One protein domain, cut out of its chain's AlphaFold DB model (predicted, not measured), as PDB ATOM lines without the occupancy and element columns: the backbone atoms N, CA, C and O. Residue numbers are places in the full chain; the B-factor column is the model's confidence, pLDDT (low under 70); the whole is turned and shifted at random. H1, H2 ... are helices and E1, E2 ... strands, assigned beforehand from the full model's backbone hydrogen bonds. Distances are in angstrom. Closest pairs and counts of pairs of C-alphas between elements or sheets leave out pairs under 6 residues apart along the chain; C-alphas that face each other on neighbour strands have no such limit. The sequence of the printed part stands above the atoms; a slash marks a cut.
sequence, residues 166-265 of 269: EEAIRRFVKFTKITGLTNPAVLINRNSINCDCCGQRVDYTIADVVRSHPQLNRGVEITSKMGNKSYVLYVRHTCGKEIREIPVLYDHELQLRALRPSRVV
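Overview. This is residues 166 to 265 of the 269 residues of an uncharacterized protein of Leptolinea tardivitalis (UniProt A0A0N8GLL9). One twisted antiparallel sheet, E3 to E6, forms a wall, with helix H3 packed over its long strand E4 and H1 crossing H3 at nearly a right angle. The small separate hairpin E1-E2 lies to the side of E4 where H3 is, H2 leads into it, and E4, the longest strand, runs along the longest axis. The printed part has 100 residues, with four named helices and six named strands in the order H1 H2 E1 E2 H3 H4 E3 E4 E5 E6; the class is mixed, helices and strands. It is compact, with a radius of gyration of the C-alphas of 13.2 A and spans of 40 by 28 by 22 A.

Along the chain. Find C-alpha 228 at (155.710, 151.293, 129.867); from there E4, residues 228 to 239, runs 33.7 A to C-alpha 239 at (147.245, 119.502, 136.961). E5, residues 242 to 250, spans 25.2 A, and E3, residues 220 to 225, spans 16.4 A; E6 is residues 256 to 259. The other sheet holds E1, residues 191 to 194, and E2, residues 201 to 204. H1, residues 166 to 176, begins at C-alpha 166, (143.593, 144.181, 150.469), and is 15.2 A long. H2 is residues 184 to 188, H3 residues 206 to 212, and H4 residues 216 to 219.

Arrangement. Begin with the sheet E3 - E4 - E5 - E6, a meander, each strand the antiparallel neighbour of the one before. Look for N 223 and O 230 at 2.9 A between E3 and E4, N 235 and O 246 at 2.9 A between E4 and E5, and N 249 and O 258 at 2.8 A between E5 and E6. H3 is on the sheet at a height over the sheet of 7.5 A, over E4; their closest C-alphas, Val 209 and Val 235, are 5.9 A apart. H3 is the hub: it touches H1 about perpendicular at 86 degrees, closest at the C-alphas of Ala 168 and Ala 207, 5.0 A. H3 only just touches H2, with 3 pairs of C-alphas within 8 A, the closest Leu 187 and Ile 206 at 6.4 A. H3 and H4 touch only at the corner, with the C-alphas of Val 209 and Gly 219 closest at 6.3 A. H1 only grazes the sheet, with residues 172 to 176. In the hairpin E1 and E2, N 193 and O 202 are 3.0 A apart; the closest C-alphas of E2 and E4, Val 202 and His 237, are 7.0 A apart. Every O i to N i+4 pair is within hydrogen-bond range in H1 and H3; H2 has 0 of 1, but 2 of 2 O i to N i+3 pairs, and H4 is too short for an i+4 pair.

Size, cuts and confidence. The two C-alphas farthest apart, Met 226 and Lys 241, are 41.4 A apart. The printed part has no cut and no long link. Residue 214 is the one printed residue with pLDDT under 70.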
ATOM      1  N   GLU A 166     143.020 142.865 150.188       84.06
ATOM      2  CA  GLU A 166     143.593 144.181 150.469       84.06
ATOM      3  C   GLU A 166     145.106 144.137 150.741       84.06
ATOM      4  O   GLU A 166     145.872 144.846 150.088       84.06
ATOM      5  N   GLU A 167     145.571 143.283 151.659       80.38
ATOM      6  CA  GLU A 167     146.998 143.180 151.984       80.38
ATOM      7  C   GLU A 167     147.802 142.575 150.821       80.38
ATOM      8  O   GLU A 167     148.923 143.009 150.539       80.38
ATOM      9  N   ALA A 168     147.224 141.611 150.101       83.75
ATOM     10  CA  ALA A 168     147.832 141.027 148.912       83.75
ATOM     11  C   ALA A 168     148.018 142.077 147.804       83.75
ATOM     12  O   ALA A 168     149.107 142.201 147.235       83.75
ATOM     13  N   ILE A 169     146.993 142.893 147.554       89.31
ATOM     14  CA  ILE A 169     147.032 143.989 146.583       89.31
ATOM     15  C   ILE A 169     148.013 145.070 147.030       89.31
ATOM     16  O   ILE A 169     148.814 145.534 146.219       89.31
ATOM     17  N   ARG A 170     148.037 145.432 148.318       86.06
ATOM     18  CA  ARG A 170     149.006 146.398 148.858       86.06
ATOM     19  C   ARG A 170     150.444 145.947 148.601       86.06
ATOM     20  O   ARG A 170     151.270 146.746 148.152       86.06
ATOM     21  N   ARG A 171     150.750 144.666 148.842       85.62
ATOM     22  CA  ARG A 171     152.065 144.075 148.540       85.62
ATOM     23  C   ARG A 171     152.372 144.106 147.046       85.62
ATOM     24  O   ARG A 171     153.471 144.515 146.673       85.62
ATOM     25  N   PHE A 172     151.406 143.743 146.204       90.38
ATOM     26  CA  PHE A 172     151.543 143.789 144.749       90.38
ATOM     27  C   PHE A 172     151.852 145.201 144.239       90.38
ATOM     28  O   PHE A 172     152.816 145.394 143.500       90.38
ATOM     29  N   VAL A 173     151.090 146.208 144.673       91.25
ATOM     30  CA  VAL A 173     151.279 147.612 144.276       91.25
ATOM     31  C   VAL A 173     152.636 148.132 144.745       91.25
ATOM     32  O   VAL A 173     153.367 148.737 143.959       91.25
ATOM     33  N   LYS A 174     153.026 147.844 145.996       87.81
ATOM     34  CA  LYS A 174     154.337 148.238 146.537       87.81
ATOM     35  C   LYS A 174     155.493 147.628 145.738       87.81
ATOM     36  O   LYS A 174     156.468 148.320 145.455       87.81
ATOM     37  N   PHE A 175     155.386 146.352 145.371       87.69
ATOM     38  CA  PHE A 175     156.413 145.636 144.612       87.69
ATOM     39  C   PHE A 175     156.506 146.104 143.156       87.69
ATOM     40  O   PHE A 175     157.594 146.410 142.671       87.69
ATOM     41  N   THR A 176     155.367 146.218 142.471       89.56
ATOM     42  CA  THR A 176     155.310 146.648 141.065       89.56
ATOM     43  C   THR A 176     155.596 148.136 140.880       89.56
ATOM     44  O   THR A 176     156.014 148.563 139.794       89.56
ATOM     45  N   LYS A 177     155.408 148.937 141.937       89.62
ATOM     46  CA  LYS A 177     155.440 150.405 141.896       89.62
ATOM     47  C   LYS A 177     154.521 150.926 140.786       89.62
ATOM     48  O   LYS A 177     154.944 151.747 139.968       89.62
ATOM     49  N   ILE A 178     153.328 150.343 140.677       87.00
ATOM     50  CA  ILE A 178     152.307 150.783 139.730       87.00
ATOM     51  C   ILE A 178     151.613 152.027 140.289       87.00
ATOM     52  O   ILE A 178     151.306 152.097 141.479       87.00
ATOM     53  N   THR A 179     151.397 153.025 139.442       84.25
ATOM     54  CA  THR A 179     150.750 154.292 139.791       84.25
ATOM     55  C   THR A 179     149.852 154.722 138.634       84.25
ATOM     56  O   THR A 179     150.113 154.360 137.490       84.25
ATOM     57  N   GLY A 180     148.788 155.479 138.919       81.12
ATOM     58  CA  GLY A 180     147.964 156.095 137.870       81.12
ATOM     59  C   GLY A 180     147.160 155.122 136.998       81.12
ATOM     60  O   GLY A 180     146.958 155.408 135.826       81.12
ATOM     61  N   LEU A 181     146.705 153.985 137.543       84.94
ATOM     62  CA  LEU A 181     145.781 153.090 136.837       84.94
ATOM     63  C   LEU A 181     144.491 153.831 136.455       84.94
ATOM     64  O   LEU A 181     143.811 154.364 137.332       84.94
ATOM     65  N   THR A 182     144.114 153.776 135.175       87.56
ATOM     66  CA  THR A 182     142.854 154.337 134.656       87.56
ATOM     67  C   THR A 182     141.630 153.708 135.334       87.56
ATOM     68  O   THR A 182     140.634 154.383 135.588       87.56
ATOM     69  N   ASN A 183     141.714 152.418 135.685       88.94
ATOM     70  CA  ASN A 183     140.679 151.694 136.420       88.94
ATOM     71  C   ASN A 183     141.286 150.869 137.574       88.94
ATOM     72  O   ASN A 183     141.739 149.747 137.344       88.94
ATOM     73  N   PRO A 184     141.265 151.367 138.825       86.69
ATOM     74  CA  PRO A 184     141.798 150.643 139.981       86.69
ATOM     75  C   PRO A 184     141.108 149.302 140.279       86.69
ATOM     76  O   PRO A 184     141.725 148.429 140.889       86.69
ATOM     77  N   ALA A 185     139.864 149.099 139.824       88.12
ATOM     78  CA  ALA A 185     139.128 147.853 140.054       88.12
ATOM     79  C   ALA A 185     139.790 146.638 139.380       88.12
ATOM     80  O   ALA A 185     139.583 145.505 139.805       88.12
ATOM     81  N   VAL A 186     140.662 146.856 138.387       89.56
ATOM     82  CA  VAL A 186     141.431 145.780 137.743       89.56
ATOM     83  C   VAL A 186     142.261 144.956 138.738       89.56
ATOM     84  O   VAL A 186     142.487 143.771 138.511       89.56
ATOM     85  N   LEU A 187     142.657 145.548 139.874       89.12
ATOM     86  CA  LEU A 187     143.437 144.878 140.919       89.12
ATOM     87  C   LEU A 187     142.656 143.784 141.664       89.12
ATOM     88  O   LEU A 187     143.269 142.858 142.193       89.12
ATOM     89  N   ILE A 188     141.324 143.888 141.696       89.94
ATOM     90  CA  ILE A 188     140.418 142.943 142.371       89.94
ATOM     91  C   ILE A 188     139.650 142.053 141.384       89.94
ATOM     92  O   ILE A 188     138.876 141.194 141.803       89.94
ATOM     93  N   ASN A 189     139.841 142.237 140.074       91.25
ATOM     94  CA  ASN A 189     139.112 141.473 139.066       91.25
ATOM     95  C   ASN A 189     139.460 139.981 139.133       91.25
ATOM     96  O   ASN A 189     140.629 139.582 139.148       91.25
ATOM     97  N   ARG A 190     138.419 139.145 139.082       92.06
ATOM     98  CA  ARG A 190     138.566 137.712 138.835       92.06
ATOM     99  C   ARG A 190     138.789 137.482 137.342       92.06
ATOM    100  O   ARG A 190     137.995 137.921 136.515       92.06
ATOM    101  N   ASN A 191     139.866 136.783 137.019       92.62
ATOM    102  CA  ASN A 191     140.248 136.404 135.665       92.62
ATOM    103  C   ASN A 191     140.123 134.887 135.498       92.62
ATOM    104  O   ASN A 191     140.180 134.142 136.476       92.62
ATOM    105  N   SER A 192     139.976 134.434 134.255       93.62
ATOM    106  CA  SER A 192     139.867 133.015 133.915       93.62
ATOM    107  C   SER A 192     140.758 132.694 132.724       93.62
ATOM    108  O   SER A 192     140.737 133.410 131.724       93.62
ATOM    109  N   ILE A 193     141.520 131.610 132.821       93.94
ATOM    110  CA  ILE A 193     142.373 131.080 131.749       93.94
ATOM    111  C   ILE A 193     142.156 129.572 131.626       93.94
ATOM    112  O   ILE A 193     141.661 128.946 132.557       93.94
ATOM    113  N   ASN A 194     142.540 128.973 130.501       93.12
ATOM    114  CA  ASN A 194     142.524 127.518 130.349       93.12
ATOM    115  C   ASN A 194     143.946 126.976 130.473       93.12
ATOM    116  O   ASN A 194     144.873 127.521 129.872       93.12
ATOM    117  N   CYS A 195     144.112 125.899 131.235       90.81
ATOM    118  CA  CYS A 195     145.366 125.164 131.294       90.81
ATOM    119  C   CYS A 195     145.640 124.513 129.929       90.81
ATOM    120  O   CYS A 195     144.824 123.738 129.434       90.81
ATOM    121  N   ASP A 196     146.794 124.799 129.334       91.44
ATOM    122  CA  ASP A 196     147.251 124.216 128.066       91.44
ATOM    123  C   ASP A 196     147.550 122.709 128.169       91.44
ATOM    124  O   ASP A 196     147.525 122.011 127.160       91.44
ATOM    125  N   CYS A 197     147.791 122.195 129.379       91.88
ATOM    126  CA  CYS A 197     148.086 120.780 129.613       91.88
ATOM    127  C   CYS A 197     146.830 119.904 129.751       91.88
ATOM    128  O   CYS A 197     146.776 118.819 129.180       91.88
ATOM    129  N   CYS A 198     145.833 120.329 130.536       91.75
ATOM    130  CA  CYS A 198     144.644 119.515 130.837       91.75
ATOM    131  C   CYS A 198     143.327 120.099 130.309       91.75
ATOM    132  O   CYS A 198     142.283 119.469 130.456       91.75
ATOM    133  N   GLY A 199     143.344 121.310 129.744       91.38
ATOM    134  CA  GLY A 199     142.154 122.004 129.247       91.38
ATOM    135  C   GLY A 199     141.223 122.560 130.330       91.38
ATOM    136  O   GLY A 199     140.214 123.176 129.993       91.38
ATOM    137  N   GLN A 200     141.525 122.371 131.621       91.81
ATOM    138  CA  GLN A 200     140.679 122.871 132.708       91.81
ATOM    139  C   GLN A 200     140.706 124.399 132.793       91.81
ATOM    140  O   GLN A 200     141.753 125.030 132.625       91.81
ATOM    141  N   ARG A 201     139.548 124.983 133.114       93.44
ATOM    142  CA  ARG A 201     139.423 126.405 133.439       93.44
ATOM    143  C   ARG A 201     140.033 126.677 134.815       93.44
ATOM    144  O   ARG A 201     139.672 126.030 135.795       93.44
ATOM    145  N   VAL A 202     140.923 127.659 134.876       91.44
ATOM    146  CA  VAL A 202     141.612 128.140 136.074       91.44
ATOM    147  C   VAL A 202     141.183 129.580 136.325       91.44
ATOM    148  O   VAL A 202     141.512 130.478 135.546       91.44
ATOM    149  N   ASP A 203     140.443 129.793 137.407       90.38
ATOM    150  CA  ASP A 203     140.065 131.126 137.869       90.38
ATOM    151  C   ASP A 203     141.095 131.638 138.884       90.38
ATOM    152  O   ASP A 203     141.531 130.889 139.757       90.38
ATOM    153  N   TYR A 204     141.478 132.911 138.785       90.38
ATOM    154  CA  TYR A 204     142.439 133.532 139.698       90.38
ATOM    155  C   TYR A 204     142.240 135.047 139.802       90.38
ATOM    156  O   TYR A 204     141.681 135.701 138.917       90.38
ATOM    157  N   THR A 205     142.747 135.618 140.887       91.75
ATOM    158  CA  THR A 205     142.932 137.059 141.084       91.75
ATOM    159  C   THR A 205     144.420 137.386 141.222       91.75
ATOM    160  O   THR A 205     145.253 136.497 141.423       91.75
ATOM    161  N   ILE A 206     144.774 138.674 141.173       93.12
ATOM    162  CA  ILE A 206     146.134 139.107 141.531       93.12
ATOM    163  C   ILE A 206     146.462 138.673 142.965       93.12
ATOM    164  O   ILE A 206     147.558 138.178 143.217       93.12
ATOM    165  N   ALA A 207     145.501 138.783 143.886       88.44
ATOM    166  CA  ALA A 207     145.680 138.364 145.269       88.44
ATOM    167  C   ALA A 207     146.010 136.866 145.395       88.44
ATOM    168  O   ALA A 207     146.882 136.502 146.182       88.44
ATOM    169  N   ASP A 208     145.408 136.001 144.575       85.06
ATOM    170  CA  ASP A 208     145.716 134.563 144.554       85.06
ATOM    171  C   ASP A 208     147.134 134.277 144.043       85.06
ATOM    172  O   ASP A 208     147.837 133.416 144.584       85.06
ATOM    173  N   VAL A 209     147.606 135.038 143.051       89.06
ATOM    174  CA  VAL A 209     149.000 134.963 142.585       89.06
ATOM    175  C   VAL A 209     149.955 135.380 143.704       89.06
ATOM    176  O   VAL A 209     150.916 134.665 143.977       89.06
ATOM    177  N   VAL A 210     149.668 136.475 144.415       85.94
ATOM    178  CA  VAL A 210     150.477 136.907 145.568       85.94
ATOM    179  C   VAL A 210     150.497 135.842 146.669       85.94
ATOM    180  O   VAL A 210     151.561 135.531 147.195       85.94
ATOM    181  N   ARG A 211     149.345 135.253 147.009       80.56
ATOM    182  CA  ARG A 211     149.237 134.208 148.047       80.56
ATOM    183  C   ARG A 211     150.007 132.944 147.700       80.56
ATOM    184  O   ARG A 211     150.563 132.301 148.582       80.56
ATOM    185  N   SER A 212     150.014 132.575 146.425       76.12
ATOM    186  CA  SER A 212     150.612 131.328 145.954       76.12
ATOM    187  C   SER A 212     152.134 131.403 145.765       76.12
ATOM    188  O   SER A 212     152.756 130.363 145.527       76.12
ATOM    189  N   HIS A 213     152.741 132.589 145.929       74.25
ATOM    190  CA  HIS A 213     154.178 132.827 145.764       74.25
ATOM    191  C   HIS A 213     154.803 133.470 147.013       74.25
ATOM    192  O   HIS A 213     154.642 134.669 147.236       74.25
ATOM    193  N   PRO A 214     155.600 132.713 147.794       62.44
ATOM    194  CA  PRO A 214     156.249 133.217 149.011       62.44
ATOM    195  C   PRO A 214     157.193 134.397 148.755       62.44
ATOM    196  O   PRO A 214     157.289 135.322 149.558       62.44
ATOM    197  N   GLN A 215     157.877 134.368 147.609       70.44
ATOM    198  CA  GLN A 215     158.687 135.465 147.093       70.44
ATOM    199  C   GLN A 215     157.993 136.046 145.861       70.44
ATOM    200  O   GLN A 215     157.800 135.351 144.861       70.44
ATOM    201  N   LEU A 216     157.621 137.325 145.918       80.50
ATOM    202  CA  LEU A 216     156.777 137.931 144.887       80.50
ATOM    203  C   LEU A 216     157.463 138.015 143.515       80.50
ATOM    204  O   LEU A 216     156.793 137.901 142.497       80.50
ATOM    205  N   ASN A 217     158.794 138.117 143.480       83.50
ATOM    206  CA  ASN A 217     159.596 138.076 142.250       83.50
ATOM    207  C   ASN A 217     159.589 136.710 141.536       83.50
ATOM    208  O   ASN A 217     160.006 136.639 140.384       83.50
ATOM    209  N   ARG A 218     159.121 135.636 142.189       81.12
ATOM    210  CA  ARG A 218     158.868 134.339 141.539       81.12
ATOM    211  C   ARG A 218     157.471 134.261 140.925       81.12
ATOM    212  O   ARG A 218     157.297 133.579 139.926       81.12
ATOM    213  N   GLY A 219     156.498 134.955 141.519       84.44
ATOM    214  CA  GLY A 219     155.106 134.986 141.051       84.44
ATOM    215  C   GLY A 219     154.784 136.111 140.075       84.44
ATOM    216  O   GLY A 219     153.802 136.025 139.339       84.44
ATOM    217  N   VAL A 220     155.598 137.168 140.064       92.44
ATOM    218  CA  VAL A 220     155.394 138.380 139.271       92.44
ATOM    219  C   VAL A 220     156.724 138.825 138.674       92.44
ATOM    220  O   VAL A 220     157.644 139.221 139.389       92.44
ATOM    221  N   GLU A 221     156.804 138.825 137.349       93.31
ATOM    222  CA  GLU A 221     157.927 139.381 136.593       93.31
ATOM    223  C   GLU A 221     157.522 140.731 135.994       93.31
ATOM    224  O   GLU A 221     156.433 140.877 135.440       93.31
ATOM    225  N   ILE A 222     158.398 141.731 136.100       93.44
ATOM    226  CA  ILE A 222     158.150 143.086 135.600       93.44
ATOM    227  C   ILE A 222     159.104 143.344 134.438       93.44
ATOM    228  O   ILE A 222     160.319 143.359 134.613       93.44
ATOM    229  N   THR A 223     158.556 143.599 133.253       90.62
ATOM    230  CA  THR A 223     159.318 144.042 132.079       90.62
ATOM    231  C   THR A 223     159.042 145.520 131.827       90.62
ATOM    232  O   THR A 223     157.890 145.934 131.847       90.62
ATOM    233  N   SER A 224     160.070 146.324 131.559       88.06
ATOM    234  CA  SER A 224     159.907 147.730 131.167       88.06
ATOM    235  C   SER A 224     160.401 147.939 129.738       88.06
ATOM    236  O   SER A 224     161.533 147.576 129.419       88.06
ATOM    237  N   LYS A 225     159.565 148.516 128.870       82.19
ATOM    238  CA  LYS A 225     159.928 148.920 127.504       82.19
ATOM    239  C   LYS A 225     159.384 150.314 127.222       82.19
ATOM    240  O   LYS A 225     158.186 150.545 127.348       82.19
ATOM    241  N   MET A 226     160.263 151.234 126.816       79.75
ATOM    242  CA  MET A 226     159.895 152.609 126.435       79.75
ATOM    243  C   MET A 226     159.054 153.343 127.501       79.75
ATOM    244  O   MET A 226     158.097 154.033 127.179       79.75
ATOM    245  N   GLY A 227     159.380 153.151 128.784       76.75
ATOM    246  CA  GLY A 227     158.659 153.767 129.908       76.75
ATOM    247  C   GLY A 227     157.385 153.032 130.341       76.75
ATOM    248  O   GLY A 227     156.929 153.241 131.462       76.75
ATOM    249  N   ASN A 228     156.867 152.112 129.524       81.94
ATOM    250  CA  ASN A 228     155.710 151.293 129.867       81.94
ATOM    251  C   ASN A 228     156.143 149.987 130.538       81.94
ATOM    252  O   ASN A 228     157.010 149.263 130.040       81.94
ATOM    253  N   LYS A 229     155.511 149.674 131.670       89.69
ATOM    254  CA  LYS A 229     155.686 148.397 132.368       89.69
ATOM    255  C   LYS A 229     154.724 147.350 131.811       89.69
ATOM    256  O   LYS A 229     153.616 147.657 131.395       89.69
ATOM    257  N   SER A 230     155.136 146.099 131.809       92.88
ATOM    258  CA  SER A 230     154.291 144.934 131.563       92.88
ATOM    259  C   SER A 230     154.590 143.906 132.640       92.88
ATOM    260  O   SER A 230     155.711 143.852 133.153       92.88
ATOM    261  N   TYR A 231     153.594 143.108 132.990       95.06
ATOM    262  CA  TYR A 231     153.660 142.191 134.119       95.06
ATOM    263  C   TYR A 231     153.399 140.777 133.626       95.06
ATOM    264  O   TYR A 231     152.442 140.551 132.893       95.06
ATOM    265  N   VAL A 232     154.229 139.817 134.015       96.38
ATOM    266  CA  VAL A 232     153.916 138.399 133.830       96.38
ATOM    267  C   VAL A 232     153.536 137.836 135.187       96.38
ATOM    268  O   VAL A 232     154.346 137.864 136.112       96.38
ATOM    269  N   LEU A 233     152.301 137.359 135.309       96.31
ATOM    270  CA  LEU A 233     151.796 136.694 136.505       96.31
ATOM    271  C   LEU A 233     151.893 135.184 136.310       96.31
ATOM    272  O   LEU A 233     151.372 134.654 135.331       96.31
ATOM    273  N   TYR A 234     152.546 134.487 137.229       94.50
ATOM    274  CA  TYR A 234     152.663 133.034 137.191       94.50
ATOM    275  C   TYR A 234     151.495 132.430 137.970       94.50
ATOM    276  O   TYR A 234     151.491 132.415 139.194       94.50
ATOM    277  N   VAL A 235     150.453 131.974 137.276       92.94
ATOM    278  CA  VAL A 235     149.257 131.406 137.918       92.94
ATOM    279  C   VAL A 235     149.504 129.934 138.228       92.94
ATOM    280  O   VAL A 235     149.792 129.158 137.317       92.94
ATOM    281  N   ARG A 236     149.384 129.529 139.498       89.06
ATOM    282  CA  ARG A 236     149.546 128.124 139.900       89.06
ATOM    283  C   ARG A 236     148.261 127.327 139.704       89.06
ATOM    284  O   ARG A 236     147.182 127.767 140.088       89.06
ATOM    285  N   HIS A 237     148.399 126.130 139.149       87.31
ATOM    286  CA  HIS A 237     147.311 125.190 138.916       87.31
ATOM    287  C   HIS A 237     147.766 123.756 139.217       87.31
ATOM    288  O   HIS A 237     148.832 123.331 138.771       87.31
ATOM    289  N   THR A 238     146.945 123.000 139.944       83.12
ATOM    290  CA  THR A 238     147.170 121.568 140.180       83.12
ATOM    291  C   THR A 238     146.637 120.766 138.997       83.12
ATOM    292  O   THR A 238     145.430 120.585 138.851       83.12
ATOM    293  N   CYS A 239     147.545 120.277 138.157       84.69
ATOM    294  CA  CYS A 239     147.245 119.502 136.961       84.69
ATOM    295  C   CYS A 239     147.515 118.016 137.236       84.69
ATOM    296  O   CYS A 239     148.646 117.538 137.132       84.69
ATOM    297  N   GLY A 240     146.480 117.271 137.627       84.19
ATOM    298  CA  GLY A 240     146.645 115.883 138.061       84.19
ATOM    299  C   GLY A 240     147.415 115.800 139.383       84.19
ATOM    300  O   GLY A 240     146.895 116.219 140.414       84.19
ATOM    301  N   LYS A 241     148.639 115.249 139.361       77.69
ATOM    302  CA  LYS A 241     149.528 115.147 140.540       77.69
ATOM    303  C   LYS A 241     150.612 116.231 140.593       77.69
ATOM    304  O   LYS A 241     151.365 116.279 141.560       77.69
ATOM    305  N   GLU A 242     150.705 117.073 139.570       83.12
ATOM    306  CA  GLU A 242     151.752 118.085 139.438       83.12
ATOM    307  C   GLU A 242     151.196 119.487 139.684       83.12
ATOM    308  O   GLU A 242     150.041 119.782 139.366       83.12
ATOM    309  N   ILE A 243     152.037 120.379 140.203       83.06
ATOM    310  CA  ILE A 243     151.748 121.814 140.243       83.06
ATOM    311  C   ILE A 243     152.400 122.447 139.016       83.06
ATOM    312  O   ILE A 243     153.597 122.277 138.779       83.06
ATOM    313  N   ARG A 244     151.609 123.185 138.238       89.12
ATOM    314  CA  ARG A 244     152.061 123.909 137.048       89.12
ATOM    315  C   ARG A 244     151.892 125.408 137.240       89.12
ATOM    316  O   ARG A 244     150.927 125.853 137.854       89.12
ATOM    317  N   GLU A 245     152.814 126.177 136.679       92.44
ATOM    318  CA  GLU A 245     152.716 127.629 136.547       92.44
ATOM    319  C   GLU A 245     152.341 127.981 135.108       92.44
ATOM    320  O   GLU A 245     153.030 127.580 134.169       92.44
ATOM    321  N   ILE A 246     151.257 128.738 134.940       95.12
ATOM    322  CA  ILE A 246     150.791 129.276 133.662       95.12
ATOM    323  C   ILE A 246     151.183 130.761 133.628       95.12
ATOM    324  O   ILE A 246     150.581 131.550 134.362       95.12
ATOM    325  N   PRO A 247     152.194 131.175 132.843       96.06
ATOM    326  CA  PRO A 247     152.601 132.571 132.791       96.06
ATOM    327  C   PRO A 247     151.614 133.389 131.958       96.06
ATOM    328  O   PRO A 247     151.356 133.091 130.789       96.06
ATOM    329  N   VAL A 248     151.099 134.458 132.554       96.25
ATOM    330  CA  VAL A 248     150.076 135.318 131.969       96.25
ATOM    331  C   VAL A 248     150.606 136.735 131.803       96.25
ATOM    332  O   VAL A 248     150.973 137.377 132.782       96.25
ATOM    333  N   LEU A 249     150.642 137.232 130.566       95.25
ATOM    334  CA  LEU A 249     151.142 138.565 130.245       95.25
ATOM    335  C   LEU A 249     150.034 139.616 130.359       95.25
ATOM    336  O   LEU A 249     149.018 139.541 129.667       95.25
ATOM    337  N   TYR A 250     150.319 140.641 131.147       94.94
ATOM    338  CA  TYR A 250     149.532 141.843 131.354       94.94
ATOM    339  C   TYR A 250     150.304 143.080 130.889       94.94
ATOM    340  O   TYR A 250     151.531 143.143 130.998       94.94
ATOM    341  N   ASP A 251     149.591 144.080 130.382       93.31
ATOM    342  CA  ASP A 251     150.181 145.376 130.036       93.31
ATOM    343  C   ASP A 251     150.261 146.344 131.235       93.31
ATOM    344  O   ASP A 251     150.033 145.970 132.386       93.31
ATOM    345  N   HIS A 252     150.601 147.605 130.957       90.75
ATOM    346  CA  HIS A 252     150.737 148.666 131.957       90.75
ATOM    347  C   HIS A 252     149.426 149.028 132.677       90.75
ATOM    348  O   HIS A 252     149.491 149.546 133.790       90.75
ATOM    349  N   GLU A 253     148.266 148.718 132.089       91.38
ATOM    350  CA  GLU A 253     146.935 148.930 132.673       91.38
ATOM    351  C   GLU A 253     146.352 147.650 133.289       91.38
ATOM    352  O   GLU A 253     145.166 147.600 133.626       91.38
ATOM    353  N   LEU A 254     147.176 146.604 133.439       92.25
ATOM    354  CA  LEU A 254     146.760 145.284 133.910       92.25
ATOM    355  C   LEU A 254     145.636 144.676 133.054       92.25
ATOM    356  O   LEU A 254     144.803 143.917 133.549       92.25
ATOM    357  N   GLN A 255     145.656 144.933 131.744       91.00
ATOM    358  CA  GLN A 255     144.833 144.206 130.782       91.00
ATOM    359  C   GLN A 255     145.568 142.960 130.292       91.00
ATOM    360  O   GLN A 255     146.747 143.014 129.929       91.00
ATOM    361  N   LEU A 256     144.860 141.830 130.273       91.19
ATOM    362  CA  LEU A 256     145.371 140.553 129.784       91.19
ATOM    363  C   LEU A 256     145.726 140.655 128.290       91.19
ATOM    364  O   LEU A 256     144.885 141.032 127.476       91.19
ATOM    365  N   ARG A 257     146.961 140.298 127.914       92.31
ATOM    366  CA  ARG A 257     147.452 140.364 126.523       92.31
ATOM    367  C   ARG A 257     147.768 139.009 125.910       92.31
ATOM    368  O   ARG A 257     147.489 138.815 124.731       92.31
ATOM    369  N   ALA A 258     148.366 138.094 126.668       89.94
ATOM    370  CA  ALA A 258     148.754 136.784 126.149       89.94
ATOM    371  C   ALA A 258     148.945 135.746 127.262       89.94
ATOM    372  O   ALA A 258     149.191 136.091 128.417       89.94
ATOM    373  N   LEU A 259     148.910 134.471 126.877       89.94
ATOM    374  CA  LEU A 259     149.326 133.333 127.698       89.94
ATOM    375  C   LEU A 259     150.630 132.763 127.139       89.94
ATOM    376  O   LEU A 259     150.848 132.781 125.926       89.94
ATOM    377  N   ARG A 260     151.493 132.252 128.016       90.00
ATOM    378  CA  ARG A 260     152.662 131.448 127.637       90.00
ATOM    379  C   ARG A 260     152.425 129.978 128.018       90.00
ATOM    380  O   ARG A 260     151.586 129.725 128.884       90.00
ATOM    381  N   PRO A 261     153.144 129.021 127.399       89.62
ATOM    382  CA  PRO A 261     153.041 127.608 127.759       89.62
ATOM    383  C   PRO A 261     153.290 127.380 129.252       89.62
ATOM    384  O   PRO A 261     154.176 128.017 129.834       89.62
ATOM    385  N   SER A 262     152.521 126.483 129.869       89.94
ATOM    386  CA  SER A 262     152.697 126.178 131.288       89.94
ATOM    387  C   SER A 262     153.940 125.333 131.537       89.94
ATOM    388  O   SER A 262     154.315 124.481 130.729       89.94
ATOM    389  N   ARG A 263     154.553 125.525 132.705       91.06
ATOM    390  CA  ARG A 263     155.724 124.764 133.161       91.06
ATOM    391  C   ARG A 263     155.441 124.054 134.480       91.06
ATOM    392  O   ARG A 263     154.680 124.566 135.297       91.06
ATOM    393  N   VAL A 264     156.055 122.893 134.690       86.50
ATOM    394  CA  VAL A 264     155.999 122.179 135.976       86.50
ATOM    395  C   VAL A 264     156.852 122.930 136.998       86.50
ATOM    396  O   VAL A 264     157.931 123.420 136.669       86.50
ATOM    397  N   VAL A 265     156.360 123.041 138.230       79.06
ATOM    398  CA  VAL A 265     157.139 123.567 139.354       79.06
ATOM    399  C   VAL A 265     157.992 122.426 139.905       79.06
ATOM    400  O   VAL A 265     157.467 121.508 140.532       79.06
TER     401      VAL A 265